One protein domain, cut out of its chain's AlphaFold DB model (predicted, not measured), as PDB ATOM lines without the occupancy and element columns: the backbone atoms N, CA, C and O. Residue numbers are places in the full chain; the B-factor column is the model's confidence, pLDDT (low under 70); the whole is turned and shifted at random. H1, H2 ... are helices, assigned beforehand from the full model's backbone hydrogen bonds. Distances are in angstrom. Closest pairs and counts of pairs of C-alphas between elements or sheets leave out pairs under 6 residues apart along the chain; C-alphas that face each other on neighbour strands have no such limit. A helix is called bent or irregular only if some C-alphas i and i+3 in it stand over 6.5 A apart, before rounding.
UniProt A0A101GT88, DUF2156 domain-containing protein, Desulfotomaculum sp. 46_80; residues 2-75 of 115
ATOM      1  N   ASP A   2     314.221   7.997  -8.968       92.56
ATOM      2  CA  ASP A   2     315.505   8.669  -9.225       92.56
ATOM      3  C   ASP A   2     316.694   7.937  -8.566       92.56
ATOM      4  O   ASP A   2     317.623   7.539  -9.259       92.56
ATOM      5  N   PHE A   3     316.604   7.625  -7.265       94.81
ATOM      6  CA  PHE A   3     317.651   6.890  -6.538       94.81
ATOM      7  C   PHE A   3     318.010   5.535  -7.171       94.81
ATOM      8  O   PHE A   3     319.184   5.208  -7.290       94.81
ATOM      9  N   LEU A   4     317.018   4.758  -7.620       95.62
ATOM     10  CA  LEU A   4     317.265   3.461  -8.256       95.62
ATOM     11  C   LEU A   4     318.104   3.619  -9.529       95.62
ATOM     12  O   LEU A   4     319.072   2.891  -9.715       95.62
ATOM     13  N   PHE A   5     317.747   4.577 -10.385       95.25
ATOM     14  CA  PHE A   5     318.486   4.837 -11.619       95.25
ATOM     15  C   PHE A   5     319.905   5.328 -11.339       95.25
ATOM     16  O   PHE A   5     320.833   4.831 -11.968       95.25
ATOM     17  N   VAL A   6     320.091   6.217 -10.357       96.12
ATOM     18  CA  VAL A   6     321.434   6.652  -9.935       96.12
ATOM     19  C   VAL A   6     322.274   5.450  -9.500       96.12
ATOM     20  O   VAL A   6     323.365   5.255 -10.025       96.12
ATOM     21  N   ARG A   7     321.746   4.589  -8.620       97.50
ATOM     22  CA  ARG A   7     322.471   3.398  -8.146       97.50
ATOM     23  C   ARG A   7     322.788   2.410  -9.267       97.50
ATOM     24  O   ARG A   7     323.846   1.797  -9.236       97.50
ATOM     25  N   LEU A   8     321.907   2.260 -10.257       96.94
ATOM     26  CA  LEU A   8     322.176   1.422 -11.431       96.94
ATOM     27  C   LEU A   8     323.287   2.011 -12.305       96.94
ATOM     28  O   LEU A   8     324.184   1.279 -12.712       96.94
ATOM     29  N   ILE A   9     323.253   3.317 -12.572       96.38
ATOM     30  CA  ILE A   9     324.288   3.999 -13.360       96.38
ATOM     31  C   ILE A   9     325.648   3.889 -12.657       96.38
ATOM     32  O   ILE A   9     326.633   3.538 -13.302       96.38
ATOM     33  N   GLU A  10     325.700   4.122 -11.342       97.06
ATOM     34  CA  GLU A  10     326.912   3.943 -10.527       97.06
ATOM     35  C   GLU A  10     327.421   2.501 -10.584       97.06
ATOM     36  O   GLU A  10     328.590   2.273 -10.887       97.06
ATOM     37  N   TYR A  11     326.529   1.529 -10.379       97.94
ATOM     38  CA  TYR A  11     326.872   0.113 -10.429       97.94
ATOM     39  C   TYR A  11     327.481  -0.281 -11.780       97.94
ATOM     40  O   TYR A  11     328.557  -0.871 -11.828       97.94
ATOM     41  N   PHE A  12     326.846   0.069 -12.901       97.75
ATOM     42  CA  PHE A  12     327.380  -0.279 -14.220       97.75
ATOM     43  C   PHE A  12     328.661   0.490 -14.561       97.75
ATOM     44  O   PHE A  12     329.533  -0.052 -15.241       97.75
ATOM     45  N   LYS A  13     328.828   1.708 -14.045       97.31
ATOM     46  CA  LYS A  13     330.092   2.438 -14.152       97.31
ATOM     47  C   LYS A  13     331.227   1.707 -13.426       97.31
ATOM     48  O   LYS A  13     332.305   1.565 -13.997       97.31
ATOM     49  N   GLU A  14     330.990   1.201 -12.215       98.12
ATOM     50  CA  GLU A  14     331.971   0.399 -11.459       98.12
ATOM     51  C   GLU A  14     332.340  -0.907 -12.177       98.12
ATOM     52  O   GLU A  14     333.480  -1.359 -12.096       98.12
ATOM     53  N   GLN A  15     331.407  -1.484 -12.938       98.00
ATOM     54  CA  GLN A  15     331.648  -2.665 -13.776       98.00
ATOM     55  C   GLN A  15     332.376  -2.350 -15.103       98.00
ATOM     56  O   GLN A  15     332.613  -3.257 -15.899       98.00
ATOM     57  N   GLY A  16     332.729  -1.087 -15.369       97.81
ATOM     58  CA  GLY A  16     333.484  -0.686 -16.560       97.81
ATOM     59  C   GLY A  16     332.648  -0.468 -17.826       97.81
ATOM     60  O   GLY A  16     333.214  -0.381 -18.918       97.81
ATOM     61  N   TYR A  17     331.319  -0.362 -17.721       97.94
ATOM     62  CA  TYR A  17     330.478  -0.008 -18.869       97.94
ATOM     63  C   TYR A  17     330.644   1.471 -19.241       97.94
ATOM     64  O   TYR A  17     330.712   2.346 -18.382       97.94
ATOM     65  N   GLN A  18     330.662   1.755 -20.545       96.19
ATOM     66  CA  GLN A  18     330.874   3.110 -21.076       96.19
ATOM     67  C   GLN A  18     329.583   3.927 -21.215       96.19
ATOM     68  O   GLN A  18     329.626   5.153 -21.243       96.19
ATOM     69  N   SER A  19     328.434   3.259 -21.321       94.75
ATOM     70  CA  SER A  19     327.148   3.905 -21.585       94.75
ATOM     71  C   SER A  19     326.005   3.167 -20.901       94.75
ATOM     72  O   SER A  19     326.016   1.937 -20.834       94.75
ATOM     73  N   PHE A  20     324.982   3.910 -20.482       95.00
ATOM     74  CA  PHE A  20     323.753   3.366 -19.914       95.00
ATOM     75  C   PHE A  20     322.543   3.833 -20.731       95.00
ATOM     76  O   PHE A  20     322.314   5.029 -20.893       95.00
ATOM     77  N   ASN A  21     321.761   2.891 -21.260       93.81
ATOM     78  CA  ASN A  21     320.596   3.208 -22.083       93.81
ATOM     79  C   ASN A  21     319.346   3.393 -21.205       93.81
ATOM     80  O   ASN A  21     318.810   2.427 -20.668       93.81
ATOM     81  N   LEU A  22     318.843   4.629 -21.109       92.62
ATOM     82  CA  LEU A  22     317.616   4.970 -20.366       92.62
ATOM     83  C   LEU A  22     316.320   4.539 -21.084       92.62
ATOM     84  O   LEU A  22     315.211   4.755 -20.586       92.62
ATOM     85  N   GLY A  23     316.437   3.946 -22.268       90.50
ATOM     86  CA  GLY A  23     315.347   3.538 -23.142       90.50
ATOM     87  C   GLY A  23     314.778   4.689 -23.970       90.50
ATOM     88  O   GLY A  23     315.047   5.866 -23.731       90.50
ATOM     89  N   LEU A  24     313.894   4.350 -24.907       89.19
ATOM     90  CA  LEU A  24     313.280   5.302 -25.833       89.19
ATOM     91  C   LEU A  24     312.381   6.330 -25.121       89.19
ATOM     92  O   LEU A  24     311.641   5.993 -24.191       89.19
ATOM     93  N   SER A  25     312.421   7.581 -25.575       87.81
ATOM     94  CA  SER A  25     311.385   8.582 -25.309       87.81
ATOM     95  C   SER A  25     310.607   8.803 -26.610       87.81
ATOM     96  O   SER A  25     311.084   9.514 -27.492       87.81
ATOM     97  N   PRO A  26     309.483   8.095 -26.814       78.31
ATOM     98  CA  PRO A  26     308.812   8.093 -28.105       78.31
ATOM     99  C   PRO A  26     308.180   9.457 -28.387       78.31
ATOM    100  O   PRO A  26     307.659  10.105 -27.480       78.31
ATOM    101  N   LEU A  27     308.223   9.854 -29.662       77.31
ATOM    102  CA  LEU A  27     307.668  11.101 -30.206       77.31
ATOM    103  C   LEU A  27     308.296  12.402 -29.678       77.31
ATOM    104  O   LEU A  27     307.979  13.467 -30.199       77.31
ATOM    105  N   ALA A  28     309.215  12.335 -28.713       78.44
ATOM    106  CA  ALA A  28     309.976  13.499 -28.287       78.44
ATOM    107  C   ALA A  28     310.771  14.057 -29.479       78.44
ATOM    108  O   ALA A  28     311.565  13.341 -30.091       78.44
ATOM    109  N   GLY A  29     310.533  15.324 -29.820       77.38
ATOM    110  CA  GLY A  29     311.223  15.990 -30.926       77.38
ATOM    111  C   GLY A  29     310.595  15.810 -32.315       77.38
ATOM    112  O   GLY A  29     311.117  16.384 -33.266       77.38
ATOM    113  N   VAL A  30     309.510  15.040 -32.459       83.19
ATOM    114  CA  VAL A  30     308.841  14.815 -33.756       83.19
ATOM    115  C   VAL A  30     307.922  15.989 -34.089       83.19
ATOM    116  O   VAL A  30     307.162  16.412 -33.230       83.19
ATOM    117  N   GLY A  31     307.940  16.484 -35.332       80.00
ATOM    118  CA  GLY A  31     306.976  17.478 -35.826       80.00
ATOM    119  C   GLY A  31     307.149  18.889 -35.256       80.00
ATOM    120  O   GLY A  31     306.218  19.691 -35.342       80.00
ATOM    121  N   ILE A  32     308.311  19.179 -34.657       82.69
ATOM    122  CA  ILE A  32     308.659  20.486 -34.083       82.69
ATOM    123  C   ILE A  32     309.246  21.409 -35.155       82.69
ATOM    124  O   ILE A  32     309.067  22.629 -35.089       82.69
ATOM    125  N   LYS A  33     309.965  20.859 -36.138       85.25
ATOM    126  CA  LYS A  33     310.687  21.673 -37.112       85.25
ATOM    127  C   LYS A  33     309.752  22.161 -38.224       85.25
ATOM    128  O   LYS A  33     308.824  21.449 -38.620       85.25
ATOM    129  N   PRO A  34     309.982  23.368 -38.774       79.19
ATOM    130  CA  PRO A  34     309.184  23.895 -39.882       79.19
ATOM    131  C   PRO A  34     309.131  22.967 -41.103       79.19
ATOM    132  O   PRO A  34     308.075  22.852 -41.732       79.19
ATOM    133  N   GLU A  35     310.241  22.298 -41.401       87.00
ATOM    134  CA  GLU A  35     310.430  21.367 -42.516       87.00
ATOM    135  C   GLU A  35     309.826  19.972 -42.295       87.00
ATOM    136  O   GLU A  35     309.775  19.186 -43.241       87.00
ATOM    137  N   ASP A  36     309.334  19.672 -41.088       87.38
ATOM    138  CA  ASP A  36     308.751  18.365 -40.787       87.38
ATOM    139  C   ASP A  36     307.478  18.123 -41.613       87.38
ATOM    140  O   ASP A  36     306.675  19.028 -41.905       87.38
ATOM    141  N   SER A  37     307.282  16.859 -41.976       84.75
ATOM    142  CA  SER A  37     306.165  16.400 -42.792       84.75
ATOM    143  C   SER A  37     304.811  16.629 -42.104       84.75
ATOM    144  O   SER A  37     304.699  16.731 -40.881       84.75
ATOM    145  N   LEU A  38     303.728  16.680 -42.891       85.38
ATOM    146  CA  LEU A  38     302.372  16.841 -42.342       85.38
ATOM    147  C   LEU A  38     302.011  15.717 -41.364       85.38
ATOM    148  O   LEU A  38     301.295  15.944 -40.391       85.38
ATOM    149  N   GLN A  39     302.522  14.511 -41.613       83.94
ATOM    150  CA  GLN A  39     302.338  13.356 -40.747       83.94
ATOM    151  C   GLN A  39     303.041  13.566 -39.404       83.94
ATOM    152  O   GLN A  39     302.427  13.353 -38.364       83.94
ATOM    153  N   GLU A  40     304.289  14.033 -39.403       83.69
ATOM    154  CA  GLU A  40     305.039  14.318 -38.172       83.69
ATOM    155  C   GLU A  40     304.391  15.442 -37.362       83.69
ATOM    156  O   GLU A  40     304.227  15.302 -36.152       83.69
ATOM    157  N   LYS A  41     303.914  16.505 -38.020       84.75
ATOM    158  CA  LYS A  41     303.157  17.586 -37.363       84.75
ATOM    159  C   LYS A  41     301.846  17.087 -36.757       84.75
ATOM    160  O   LYS A  41     301.480  17.491 -35.656       84.75
ATOM    161  N   PHE A  42     301.154  16.178 -37.443       82.44
ATOM    162  CA  PHE A  42     299.965  15.516 -36.908       82.44
ATOM    163  C   PHE A  42     300.307  14.642 -35.693       82.44
ATOM    164  O   PHE A  42     299.614  14.707 -34.681       82.44
ATOM    165  N   LEU A  43     301.398  13.870 -35.747       79.38
ATOM    166  CA  LEU A  43     301.883  13.088 -34.606       79.38
ATOM    167  C   LEU A  43     302.239  13.987 -33.413       79.38
ATOM    168  O   LEU A  43     301.871  13.649 -32.289       79.38
ATOM    169  N   ASN A  44     302.885  15.133 -33.650       79.25
ATOM    170  CA  ASN A  44     303.188  16.111 -32.606       79.25
ATOM    171  C   ASN A  44     301.915  16.685 -31.976       79.25
ATOM    172  O   ASN A  44     301.776  16.722 -30.758       79.25
ATOM    173  N   PHE A  45     300.927  17.049 -32.798       77.44
ATOM    174  CA  PHE A  45     299.635  17.517 -32.301       77.44
ATOM    175  C   PHE A  45     298.967  16.473 -31.392       77.44
ATOM    176  O   PHE A  45     298.468  16.818 -30.320       77.44
ATOM    177  N   PHE A  46     299.000  15.194 -31.777       71.00
ATOM    178  CA  PHE A  46     298.505  14.105 -30.933       71.00
ATOM    179  C   PHE A  46     299.321  13.942 -29.646       71.00
ATOM    180  O   PHE A  46     298.724  13.773 -28.584       71.00
ATOM    181  N   TYR A  47     300.649  14.025 -29.718       67.25
ATOM    182  CA  TYR A  47     301.532  13.998 -28.551       67.25
ATOM    183  C   TYR A  47     301.195  15.114 -27.547       67.25
ATOM    184  O   TYR A  47     301.083  14.846 -26.352       67.25
ATOM    185  N   ASP A  48     300.955  16.333 -28.032       66.50
ATOM    186  CA  ASP A  48     300.660  17.498 -27.194       66.50
ATOM    187  C   ASP A  48     299.242  17.477 -26.594       66.50
ATOM    188  O   ASP A  48     299.044  17.921 -25.461       66.50
ATOM    189  N   HIS A  49     298.248  16.949 -27.320       63.34
ATOM    190  CA  HIS A  49     296.829  17.068 -26.945       63.34
ATOM    191  C   HIS A  49     296.216  15.787 -26.353       63.34
ATOM    192  O   HIS A  49     295.232  15.867 -25.616       63.34
ATOM    193  N   PHE A  50     296.787  14.604 -26.604       61.16
ATOM    194  CA  PHE A  50     296.277  13.319 -26.102       61.16
ATOM    195  C   PHE A  50     297.112  12.753 -24.940       61.16
ATOM    196  O   PHE A  50     297.436  11.566 -24.876       61.16
ATOM    197  N   ASN A  51     297.372  13.605 -23.945       53.00
ATOM    198  CA  ASN A  51     298.104  13.281 -22.712       53.00
ATOM    199  C   ASN A  51     297.470  12.158 -21.855       53.00
ATOM    200  O   ASN A  51     298.106  11.645 -20.939       53.00
ATOM    201  N   GLN A  52     296.214  11.770 -22.120       52.09
ATOM    202  CA  GLN A  52     295.526  10.693 -21.387       52.09
ATOM    203  C   GLN A  52     295.977   9.287 -21.798       52.09
ATOM    204  O   GLN A  52     295.653   8.326 -21.104       52.09
ATOM    205  N   LEU A  53     296.695   9.145 -22.917       51.75
ATOM    206  CA  LEU A  53     296.988   7.831 -23.488       51.75
ATOM    207  C   LEU A  53     298.377   7.305 -23.131       51.75
ATOM    208  O   LEU A  53     298.575   6.096 -23.204       51.75
ATOM    209  N   TYR A  54     299.301   8.166 -22.691       53.59
ATOM    210  CA  TYR A  54     300.584   7.769 -22.102       53.59
ATOM    211  C   TYR A  54     301.346   9.002 -21.578       53.59
ATOM    212  O   TYR A  54     301.443  10.008 -22.278       53.59
ATOM    213  N   SER A  55     301.972   8.920 -20.399       62.84
ATOM    214  CA  SER A  55     302.777  10.003 -19.796       62.84
ATOM    215  C   SER A  55     304.141  10.217 -20.487       62.84
ATOM    216  O   SER A  55     305.173  10.295 -19.819       62.84
ATOM    217  N   PHE A  56     304.193  10.283 -21.821       67.31
ATOM    218  CA  PHE A  56     305.448  10.354 -22.582       67.31
ATOM    219  C   PHE A  56     306.267  11.612 -22.274       67.31
ATOM    220  O   PHE A  56     307.487  11.530 -22.147       67.31
ATOM    221  N   LYS A  57     305.603  12.758 -22.082       71.31
ATOM    222  CA  LYS A  57     306.258  14.022 -21.712       71.31
ATOM    223  C   LYS A  57     306.904  13.952 -20.327       71.31
ATOM    224  O   LYS A  57     308.043  14.370 -20.150       71.31
ATOM    225  N   GLY A  58     306.212  13.337 -19.365       79.38
ATOM    226  CA  GLY A  58     306.757  13.084 -18.029       79.38
ATOM    227  C   GLY A  58     307.925  12.098 -18.051       79.38
ATOM    228  O   GLY A  58     308.907  12.297 -17.344       79.38
ATOM    229  N   LEU A  59     307.856  11.070 -18.903       82.25
ATOM    230  CA  LEU A  59     308.941  10.106 -19.081       82.25
ATOM    231  C   LEU A  59     310.180  10.742 -19.725       82.25
ATOM    232  O   LEU A  59     311.293  10.432 -19.310       82.25
ATOM    233  N   HIS A  60     309.997  11.618 -20.719       86.81
ATOM    234  CA  HIS A  60     311.091  12.388 -21.310       86.81
ATOM    235  C   HIS A  60     311.776  13.254 -20.249       86.81
ATOM    236  O   HIS A  60     312.964  13.081 -19.997       86.81
ATOM    237  N   TYR A  61     311.000  14.087 -19.547       87.62
ATOM    238  CA  TYR A  61     311.514  14.972 -18.500       87.62
ATOM    239  C   TYR A  61     312.189  14.207 -17.355       87.62
ATOM    240  O   TYR A  61     313.209  14.631 -16.829       87.62
ATOM    241  N   PHE A  62     311.651  13.045 -16.974       89.69
ATOM    242  CA  PHE A  62     312.281  12.174 -15.985       89.69
ATOM    243  C   PHE A  62     313.684  11.727 -16.414       89.69
ATOM    244  O   PHE A  62     314.588  11.719 -15.584       89.69
ATOM    245  N   LYS A  63     313.860  11.352 -17.687       91.81
ATOM    246  CA  LYS A  63     315.152  10.911 -18.234       91.81
ATOM    247  C   LYS A  63     316.135  12.066 -18.388       91.81
ATOM    248  O   LYS A  63     317.322  11.866 -18.170       91.81
ATOM    249  N   ASP A  64     315.633  13.253 -18.704       93.00
ATOM    250  CA  ASP A  64     316.439  14.459 -18.901       93.00
ATOM    251  C   ASP A  64     317.217  14.870 -17.636       93.00
ATOM    252  O   ASP A  64     318.335  15.364 -17.715       93.00
ATOM    253  N   LYS A  65     316.696  14.538 -16.445       94.12
ATOM    254  CA  LYS A  65     317.376  14.752 -15.151       94.12
ATOM    255  C   LYS A  65     318.761  14.105 -15.040       94.12
ATOM    256  O   LYS A  65     319.529  14.486 -14.161       94.12
ATOM    257  N   PHE A  66     319.037  13.082 -15.847       93.81
ATOM    258  CA  PHE A  66     320.302  12.346 -15.835       93.81
ATOM    259  C   PHE A  66     321.296  12.855 -16.889       93.81
ATOM    260  O   PHE A  66     322.322  12.209 -17.078       93.81
ATOM    261  N   ASP A  67     320.979  13.964 -17.570       93.31
ATOM    262  CA  ASP A  67     321.780  14.572 -18.642       93.31
ATOM    263  C   ASP A  67     322.224  13.565 -19.731       93.31
ATOM    264  O   ASP A  67     323.418  13.360 -19.965       93.31
ATOM    265  N   PRO A  68     321.284  12.832 -20.366       94.94
ATOM    266  CA  PRO A  68     321.638  11.829 -21.359       94.94
ATOM    267  C   PRO A  68     322.005  12.457 -22.707       94.94
ATOM    268  O   PRO A  68     321.452  13.471 -23.130       94.94
ATOM    269  N   PHE A  69     322.834  11.751 -23.475       94.62
ATOM    270  CA  PHE A  69     322.976  12.033 -24.900       94.62
ATOM    271  C   PHE A  69     321.732  11.547 -25.655       94.62
ATOM    272  O   PHE A  69     321.480  10.343 -25.767       94.62
ATOM    273  N   TRP A  70     320.937  12.486 -26.170       92.19
ATOM    274  CA  TRP A  70     319.743  12.178 -26.951       92.19
ATOM    275  C   TRP A  70     320.101  11.775 -28.382       92.19
ATOM    276  O   TRP A  70     320.655  12.559 -29.150       92.19
ATOM    277  N   GLU A  71     319.716  10.558 -28.763       91.19
ATOM    278  CA  GLU A  71     319.879  10.057 -30.124       91.19
ATOM    279  C   GLU A  71     318.519   9.848 -30.803       91.19
ATOM    280  O   GLU A  71     317.634   9.203 -30.224       91.19
ATOM    281  N   PRO A  72     318.338  10.315 -32.053       89.25
ATOM    282  CA  PRO A  72     317.097  10.089 -32.772       89.25
ATOM    283  C   PRO A  72     316.910   8.599 -33.088       89.25
ATOM    284  O   PRO A  72     317.862   7.836 -33.295       89.25
ATOM    285  N   ARG A  73     315.648   8.174 -33.137       90.06
ATOM    286  CA  ARG A  73     315.237   6.840 -33.587       90.06
ATOM    287  C   ARG A  73     314.165   7.003 -34.650       90.06
ATOM    288  O   ARG A  73     313.192   7.720 -34.438       90.06
ATOM    289  N   TYR A  74     314.359   6.333 -35.780       88.00
ATOM    290  CA  TYR A  74     313.518   6.488 -36.960       88.00
ATOM    291  C   TYR A  74     312.693   5.231 -37.206       88.00
ATOM    292  O   TYR A  74     313.168   4.109 -37.023       88.00
ATOM    293  N   LEU A  75     311.459   5.430 -37.658       87.94
ATOM    294  CA  LEU A  75     310.604   4.372 -38.174       87.94
ATOM    295  C   LEU A  75     310.668   4.417 -39.700       87.94
ATOM    296  O   LEU A  75     310.241   5.394 -40.306       87.94
TER     297      LEU A  75
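Overview. This is residues 2 to 75 of the 115 residues of the protein "DUF2156 domain-containing protein" of Desulfotomaculum sp. 46_80 (UniProt A0A101GT88). Three short helices are strung out in a loose, elongated row of parts, with H1 at one end, H2 at the other and H3 between them, and no helix touches another. The long link of residues 15 to 37 runs from the H1 end to the H2 end, residues 49 to 54 stick out at the turn from H2 to H3, and after H3 the last stretch, residues 65 to 75, folds back. The printed part has 74 residues with three named helices, in the order H1, H2, H3, and no named strand. The class is all helix, though under half of the residues, 34 of 74, are in named elements. The whole is loose, with a radius of gyration of the C-alphas of 15.2 A and spans of 46 by 25 by 17 A.

Along the chain. H1, the longest helix, is residues 2 to 14 and measures 18.6 A from first to last C-alpha. It begins at C-alpha 2, at (315.505, 8.669, -9.225), and ends at C-alpha 14, at (331.971, 0.399, -11.459). H2 is residues 38 to 49, 16.4 A long, with C-alpha 38 at (302.372, 16.841, -42.342). H3 is residues 56 to 64, 12.3 A long, and ends at C-alpha 64, at (316.439, 14.459, -18.901). No helix is bent or irregular.

Arrangement. H1 touches no helix. H1 and H3 are apart, but only just: their closest C-alphas are 8.3 A from each other. H1 and H2 are apart. H2 and H3, which follow each other in the chain, are also only just apart, their closest C-alphas being 8.0 A from each other. No two helices form a hairpin. In H1, H2 and H3 every O i to N i+4 backbone pair is within hydrogen-bond range.

Size, cuts and confidence. The outline is elongated, and the two C-alphas farthest apart are those of Glu 14 and Leu 38, at 45.8 A. The C-alphas of Asp 2 and Leu 75, the first and last printed, are 29.7 A apart. The printed part has no cut. The link from H1 to H2, residues 15 to 37, is long, with 23 residues, and its C-alphas lie 3 to 25 A from the mean of the C-alphas. The link from H2 to H3 is short, with 6 residues. Residues 49 to 54 stand free, of which 49 belongs to H2. The mean pLDDT of the printed part is 84.9, and the model's confidence is low, under 70, in residues 47 to 56. H1 has a mean pLDDT of 96, H2 of 77 and H3 of 83.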